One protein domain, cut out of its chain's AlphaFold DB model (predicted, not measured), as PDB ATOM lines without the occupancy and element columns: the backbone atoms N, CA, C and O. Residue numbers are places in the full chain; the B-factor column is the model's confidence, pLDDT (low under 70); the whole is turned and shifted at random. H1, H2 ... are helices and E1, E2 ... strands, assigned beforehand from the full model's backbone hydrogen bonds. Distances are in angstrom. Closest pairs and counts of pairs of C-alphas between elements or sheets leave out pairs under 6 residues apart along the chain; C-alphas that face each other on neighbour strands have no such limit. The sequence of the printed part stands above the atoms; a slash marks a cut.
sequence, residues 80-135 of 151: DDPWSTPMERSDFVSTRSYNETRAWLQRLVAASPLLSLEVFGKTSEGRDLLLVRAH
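AT A GLANCE: This is residues 80 to 135 of the 151 residues of the protein "Peptidase_M14 domain-containing protein" of Xanthomonas oryzae (UniProt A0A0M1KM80). What is the picture? A flat model has helix H1 in the middle, the strand hairpin of E1 and E2 on one side of it and the unnamed stretch 80 to 97 on the other. What makes it? The 56 printed residues hold H1, E1, E2 in that order, class mixed, with E1 and E2 an antiparallel sheet. It is only just loose, close to compact: radius of gyration of the C-alphas 12.6 A, spans 32 by 30 by 13 A.

IN THESE COORDINATES: Where is H1? Residues 98 to 110, 18.4 A long, from C-alpha 98 at (156.210, 176.341, 172.874). Where are the strands? E1 is residues 115 to 122, 21.0 A; E2 is residues 128 to 134, 19.0 A, ending at C-alpha 134 at (168.960, 192.858, 171.183).

HOW THE PARTS SIT: What is nearest H1? Its closest C-alpha pair with E1 is Val 109 and Leu 115, 5.2 A; with E2, Leu 105 and Val 132, 7.6 A. Every O i to N i+4 pair in H1 is within hydrogen-bond range. How do E1 and E2 pair? This hairpin is antiparallel at 152 degrees, with N 118 and O 131 2.8 A apart, within hydrogen-bond range.

THE WHOLE: How large? The two farthest C-alphas, Asp 80 and Ser 124, are 35.7 A apart. Any cut or weak place? The printed part has no cut, both links are tight, and no printed residue is under pLDDT 70.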
ATOM      1  N   ASP A  80     149.898 191.176 186.716       90.69
ATOM      2  CA  ASP A  80     148.921 191.807 185.825       90.69
ATOM      3  C   ASP A  80     149.555 192.768 184.803       90.69
ATOM      4  O   ASP A  80     148.859 193.275 183.919       90.69
ATOM      5  N   ASP A  81     150.875 192.974 184.858       94.06
ATOM      6  CA  ASP A  81     151.590 193.808 183.900       94.06
ATOM      7  C   ASP A  81     151.484 193.221 182.475       94.06
ATOM      8  O   ASP A  81     151.704 192.017 182.269       94.06
ATOM      9  N   PRO A  82     151.197 194.047 181.447       89.75
ATOM     10  CA  PRO A  82     151.102 193.586 180.063       89.75
ATOM     11  C   PRO A  82     152.342 192.829 179.571       89.75
ATOM     12  O   PRO A  82     152.228 191.964 178.691       89.75
ATOM     13  N   TRP A  83     153.517 193.148 180.108       90.44
ATOM     14  CA  TRP A  83     154.805 192.551 179.783       90.44
ATOM     15  C   TRP A  83     155.231 191.433 180.720       90.44
ATOM     16  O   TRP A  83     156.177 190.728 180.364       90.44
ATOM     17  N   SER A  84     154.492 191.175 181.804       91.00
ATOM     18  CA  SER A  84     154.708 189.987 182.626       91.00
ATOM     19  C   SER A  84     154.722 188.749 181.734       91.00
ATOM     20  O   SER A  84     153.831 188.519 180.890       91.00
ATOM     21  N   THR A  85     155.793 187.973 181.846       87.56
ATOM     22  CA  THR A  85     155.911 186.707 181.149       87.56
ATOM     23  C   THR A  85     154.842 185.768 181.700       87.56
ATOM     24  O   THR A  85     154.571 185.761 182.896       87.56
ATOM     25  N   PRO A  86     154.224 184.913 180.876       82.81
ATOM     26  CA  PRO A  86     153.203 184.008 181.394       82.81
ATOM     27  C   PRO A  86     153.680 183.061 182.513       82.81
ATOM     28  O   PRO A  86     152.844 182.472 183.179       82.81
ATOM     29  N   MET A  87     154.996 182.904 182.699       87.81
ATOM     30  CA  MET A  87     155.580 182.103 183.776       87.81
ATOM     31  C   MET A  87     155.646 182.893 185.097       87.81
ATOM     32  O   MET A  87     155.314 182.356 186.145       87.81
ATOM     33  N   GLU A  88     155.952 184.193 185.037       89.69
ATOM     34  CA  GLU A  88     155.819 185.104 186.186       89.69
ATOM     35  C   GLU A  88     154.351 185.242 186.622       89.69
ATOM     36  O   GLU A  88     154.062 185.258 187.815       89.69
ATOM     37  N   ARG A  89     153.398 185.257 185.677       89.25
ATOM     38  CA  ARG A  89     151.960 185.322 186.009       89.25
ATOM     39  C   ARG A  89     151.438 184.110 186.767       89.25
ATOM     40  O   ARG A  89     150.431 184.226 187.457       89.25
ATOM     41  N   SER A  90     152.067 182.953 186.590       88.88
ATOM     42  CA  SER A  90     151.690 181.730 187.290       88.88
ATOM     43  C   SER A  90     152.507 181.496 188.556       88.88
ATOM     44  O   SER A  90     152.460 180.396 189.092       88.88
ATOM     45  N   ASP A  91     153.261 182.493 189.027       89.94
ATOM     46  CA  ASP A  91     154.152 182.343 190.180       89.94
ATOM     47  C   ASP A  91     155.089 181.131 190.027       89.94
ATOM     48  O   ASP A  91     155.309 180.342 190.943       89.94
ATOM     49  N   PHE A  92     155.613 180.938 188.811       89.62
ATOM     50  CA  PHE A  92     156.570 179.878 188.485       89.62
ATOM     51  C   PHE A  92     156.038 178.439 188.689       89.62
ATOM     52  O   PHE A  92     156.810 177.486 188.584       89.62
ATOM     53  N   VAL A  93     154.728 178.236 188.915       92.69
ATOM     54  CA  VAL A  93     154.150 176.898 189.186       92.69
ATOM     55  C   VAL A  93     153.794 176.103 187.928       92.69
ATOM     56  O   VAL A  93     153.412 174.935 188.014       92.69
ATOM     57  N   SER A  94     153.888 176.715 186.745       87.44
ATOM     58  CA  SER A  94     153.514 176.080 185.478       87.44
ATOM     59  C   SER A  94     154.528 176.337 184.368       87.44
ATOM     60  O   SER A  94     154.923 177.478 184.118       87.44
ATOM     61  N   THR A  95     154.847 175.295 183.607       85.44
ATOM     62  CA  THR A  95     155.638 175.415 182.379       85.44
ATOM     63  C   THR A  95     154.747 175.813 181.210       85.44
ATOM     64  O   THR A  95     153.661 175.265 181.023       85.44
ATOM     65  N   ARG A  96     155.218 176.750 180.387       84.19
ATOM     66  CA  ARG A  96     154.510 177.152 179.169       84.19
ATOM     67  C   ARG A  96     154.684 176.166 178.028       84.19
ATOM     68  O   ARG A  96     155.733 175.543 177.875       84.19
ATOM     69  N   SER A  97     153.712 176.165 177.124       91.25
ATOM     70  CA  SER A  97     153.891 175.579 175.803       91.25
ATOM     71  C   SER A  97     154.872 176.385 174.938       91.25
ATOM     72  O   SER A  97     155.116 177.588 175.117       91.25
ATOM     73  N   TYR A  98     155.398 175.715 173.914       92.44
ATOM     74  CA  TYR A  98     156.210 176.341 172.874       92.44
ATOM     75  C   TYR A  98     155.473 177.494 172.165       92.44
ATOM     76  O   TYR A  98     156.045 178.567 171.961       92.44
ATOM     77  N   ASN A  99     154.190 177.305 171.833       93.44
ATOM     78  CA  ASN A  99     153.388 178.294 171.106       93.44
ATOM     79  C   ASN A  99     153.162 179.568 171.929       93.44
ATOM     80  O   ASN A  99     153.314 180.669 171.402       93.44
ATOM     81  N   GLU A 100     152.872 179.435 173.226       91.50
ATOM     82  CA  GLU A 100     152.723 180.587 174.128       91.50
ATOM     83  C   GLU A 100     154.035 181.357 174.283       91.50
ATOM     84  O   GLU A 100     154.044 182.588 174.344       91.50
ATOM     85  N   THR A 101     155.164 180.643 174.324       91.50
ATOM     86  CA  THR A 101     156.491 181.264 174.357       91.50
ATOM     87  C   THR A 101     156.761 182.040 173.073       91.50
ATOM     88  O   THR A 101     157.097 183.223 173.137       91.50
ATOM     89  N   ARG A 102     156.528 181.426 171.909       94.06
ATOM     90  CA  ARG A 102     156.696 182.075 170.602       94.06
ATOM     91  C   ARG A 102     155.826 183.325 170.459       94.06
ATOM     92  O   ARG A 102     156.345 184.364 170.059       94.06
ATOM     93  N   ALA A 103     154.544 183.247 170.810       94.25
ATOM     94  CA  ALA A 103     153.620 184.376 170.707       94.25
ATOM     95  C   ALA A 103     154.047 185.553 171.599       94.25
ATOM     96  O   ALA A 103     154.027 186.709 171.171       94.25
ATOM     97  N   TRP A 104     154.500 185.268 172.826       93.12
ATOM     98  CA  TRP A 104     155.011 186.306 173.719       93.12
ATOM     99  C   TRP A 104     156.271 186.981 173.151       93.12
ATOM    100  O   TRP A 104     156.345 188.209 173.154       93.12
ATOM    101  N   LEU A 105     157.217 186.210 172.590       94.94
ATOM    102  CA  LEU A 105     158.432 186.752 171.962       94.94
ATOM    103  C   LEU A 105     158.124 187.591 170.715       94.94
ATOM    104  O   LEU A 105     158.730 188.642 170.518       94.94
ATOM    105  N   GLN A 106     157.164 187.166 169.891       96.69
ATOM    106  CA  GLN A 106     156.719 187.937 168.725       96.69
ATOM    107  C   GLN A 106     156.146 189.295 169.139       96.69
ATOM    108  O   GLN A 106     156.502 190.314 168.550       96.69
ATOM    109  N   ARG A 107     155.314 189.325 170.186       96.38
ATOM    110  CA  ARG A 107     154.771 190.573 170.736       96.38
ATOM    111  C   ARG A 107     155.866 191.473 171.313       96.38
ATOM    112  O   ARG A 107     155.831 192.677 171.083       96.38
ATOM    113  N   LEU A 108     156.838 190.896 172.024       94.69
ATOM    114  CA  LEU A 108     157.987 191.626 172.568       94.69
ATOM    115  C   LEU A 108     158.793 192.312 171.458       94.69
ATOM    116  O   LEU A 108     159.077 193.503 171.535       94.69
ATOM    117  N   VAL A 109     159.142 191.562 170.414       97.44
ATOM    118  CA  VAL A 109     159.943 192.068 169.292       97.44
ATOM    119  C   VAL A 109     159.168 193.110 168.486       97.44
ATOM    120  O   VAL A 109     159.735 194.130 168.110       97.44
ATOM    121  N   ALA A 110     157.858 192.928 168.297       97.50
ATOM    122  CA  ALA A 110     157.011 193.920 167.634       97.50
ATOM    123  C   ALA A 110     156.943 195.267 168.382       97.50
ATOM    124  O   ALA A 110     156.698 196.298 167.760       97.50
ATOM    125  N   ALA A 111     157.168 195.277 169.698       97.25
ATOM    126  CA  ALA A 111     157.124 196.487 170.515       97.25
ATOM    127  C   ALA A 111     158.453 197.256 170.583       97.25
ATOM    128  O   ALA A 111     158.499 198.321 171.198       97.25
ATOM    129  N   SER A 112     159.539 196.752 169.981       96.56
ATOM    130  CA  SER A 112     160.851 197.395 170.080       96.56
ATOM    131  C   SER A 112     161.654 197.308 168.782       96.56
ATOM    132  O   SER A 112     161.983 196.208 168.341       96.56
ATOM    133  N   PRO A 113     162.113 198.445 168.221       96.31
ATOM    134  CA  PRO A 113     162.995 198.440 167.052       96.31
ATOM    135  C   PRO A 113     164.414 197.942 167.375       96.31
ATOM    136  O   PRO A 113     165.248 197.833 166.480       96.31
ATOM    137  N   LEU A 114     164.723 197.689 168.652       97.25
ATOM    138  CA  LEU A 114     166.029 197.194 169.095       97.25
ATOM    139  C   LEU A 114     166.121 195.667 169.085       97.25
ATOM    140  O   LEU A 114     167.200 195.130 169.341       97.25
ATOM    141  N   LEU A 115     164.998 194.981 168.866       97.88
ATOM    142  CA  LEU A 115     164.895 193.535 168.966       97.88
ATOM    143  C   LEU A 115     164.616 192.920 167.592       97.88
ATOM    144  O   LEU A 115     163.815 193.441 166.820       97.88
ATOM    145  N   SER A 116     165.236 191.777 167.313       97.50
ATOM    146  CA  SER A 116     164.867 190.883 166.210       97.50
ATOM    147  C   SER A 116     164.572 189.483 166.743       97.50
ATOM    148  O   SER A 116     165.194 189.032 167.706       97.50
ATOM    149  N   LEU A 117     163.607 188.797 166.120       98.12
ATOM    150  CA  LEU A 117     163.334 187.377 166.342       98.12
ATOM    151  C   LEU A 117     163.887 186.586 165.160       98.12
ATOM    152  O   LEU A 117     163.486 186.815 164.020       98.12
ATOM    153  N   GLU A 118     164.777 185.647 165.435       97.69
ATOM    154  CA  GLU A 118     165.485 184.856 164.435       97.69
ATOM    155  C   GLU A 118     165.249 183.361 164.681       97.69
ATOM    156  O   GLU A 118     165.081 182.917 165.819       97.69
ATOM    157  N   VAL A 119     165.236 182.574 163.604       97.88
ATOM    158  CA  VAL A 119     165.256 181.109 163.677       97.88
ATOM    159  C   VAL A 119     166.678 180.661 163.379       97.88
ATOM    160  O   VAL A 119     167.151 180.840 162.260       97.88
ATOM    161  N   PHE A 120     167.359 180.082 164.367       96.56
ATOM    162  CA  PHE A 120     168.753 179.649 164.208       96.56
ATOM    163  C   PHE A 120     168.887 178.160 163.871       96.56
ATOM    164  O   PHE A 120     169.975 177.688 163.551       96.56
ATOM    165  N   GLY A 121     167.791 177.406 163.945       97.56
ATOM    166  CA  GLY A 121     167.797 175.980 163.656       97.56
ATOM    167  C   GLY A 121     166.434 175.328 163.832       97.56
ATOM    168  O   GLY A 121     165.409 175.995 163.999       97.56
ATOM    169  N   LYS A 122     166.439 173.997 163.801       98.00
ATOM    170  CA  LYS A 122     165.260 173.151 163.989       98.00
ATOM    171  C   LYS A 122     165.550 172.077 165.033       98.00
ATOM    172  O   LYS A 122     166.675 171.593 165.117       98.00
ATOM    173  N   THR A 123     164.544 171.688 165.809       96.19
ATOM    174  CA  THR A 123     164.623 170.505 166.683       96.19
ATOM    175  C   THR A 123     164.542 169.212 165.863       96.19
ATOM    176  O   THR A 123     164.129 169.240 164.705       96.19
ATOM    177  N   SER A 124     164.826 168.059 166.480       96.62
ATOM    178  CA  SER A 124     164.582 166.732 165.880       96.62
ATOM    179  C   SER A 124     163.114 166.520 165.480       96.62
ATOM    180  O   SER A 124     162.830 165.935 164.443       96.62
ATOM    181  N   GLU A 125     162.181 167.068 166.261       96.25
ATOM    182  CA  GLU A 125     160.739 167.077 165.961       96.25
ATOM    183  C   GLU A 125     160.321 168.145 164.922       96.25
ATOM    184  O   GLU A 125     159.135 168.339 164.674       96.25
ATOM    185  N   GLY A 126     161.269 168.887 164.337       97.06
ATOM    186  CA  GLY A 126     161.003 169.878 163.286       97.06
ATOM    187  C   GLY A 126     160.518 171.261 163.751       97.06
ATOM    188  O   GLY A 126     160.160 172.087 162.908       97.06
ATOM    189  N   ARG A 127     160.524 171.564 165.056       96.88
ATOM    190  CA  ARG A 127     160.132 172.884 165.591       96.88
ATOM    191  C   ARG A 127     161.224 173.932 165.367       96.88
ATOM    192  O   ARG A 127     162.403 173.592 165.410       96.88
ATOM    193  N   ASP A 128     160.848 175.204 165.188       97.88
ATOM    194  CA  ASP A 128     161.822 176.307 165.101       97.88
ATOM    195  C   ASP A 128     162.541 176.504 166.438       97.88
ATOM    196  O   ASP A 128     161.894 176.669 167.476       97.88
ATOM    197  N   LEU A 129     163.869 176.572 166.397       97.12
ATOM    198  CA  LEU A 129     164.680 177.069 167.500       97.12
ATOM    199  C   LEU A 129     164.816 178.588 167.369       97.12
ATOM    200  O   LEU A 129     165.335 179.090 166.371       97.12
ATOM    201  N   LEU A 130     164.304 179.306 168.368       97.00
ATOM    202  CA  LEU A 130     164.140 180.757 168.339       97.00
ATOM    203  C   LEU A 130     165.272 181.463 169.095       97.00
ATOM    204  O   LEU A 130     165.673 181.020 170.168       97.00
ATOM    205  N   LEU A 131     165.724 182.596 168.564       97.50
ATOM    206  CA  LEU A 131     166.663 183.522 169.191       97.50
ATOM    207  C   LEU A 131     166.064 184.931 169.162       97.50
ATOM    208  O   LEU A 131     165.623 185.387 168.110       97.50
ATOM    209  N   VAL A 132     166.084 185.640 170.294       97.75
ATOM    210  CA  VAL A 132     165.866 187.093 170.308       97.75
ATOM    211  C   VAL A 132     167.213 187.784 170.400       97.75
ATOM    212  O   VAL A 132     167.983 187.530 171.326       97.75
ATOM    213  N   ARG A 133     167.490 188.679 169.458       96.81
ATOM    214  CA  ARG A 133     168.708 189.482 169.450       96.81
ATOM    215  C   ARG A 133     168.367 190.925 169.789       96.81
ATOM    216  O   ARG A 133     167.584 191.560 169.094       96.81
ATOM    217  N   ALA A 134     168.993 191.443 170.842       96.94
ATOM    218  CA  ALA A 134     168.960 192.858 171.183       96.94
ATOM    219  C   ALA A 134     170.214 193.554 170.644       96.94
ATOM    220  O   ALA A 134     171.335 193.104 170.885       96.94
ATOM    221  N   HIS A 135     170.044 194.656 169.918       95.31
ATOM    222  CA  HIS A 135     171.167 195.408 169.368       95.31
ATOM    223  C   HIS A 135     170.854 196.903 169.239       95.31
ATOM    224  O   HIS A 135     169.758 197.308 168.865       95.31
TER     225      HIS A 135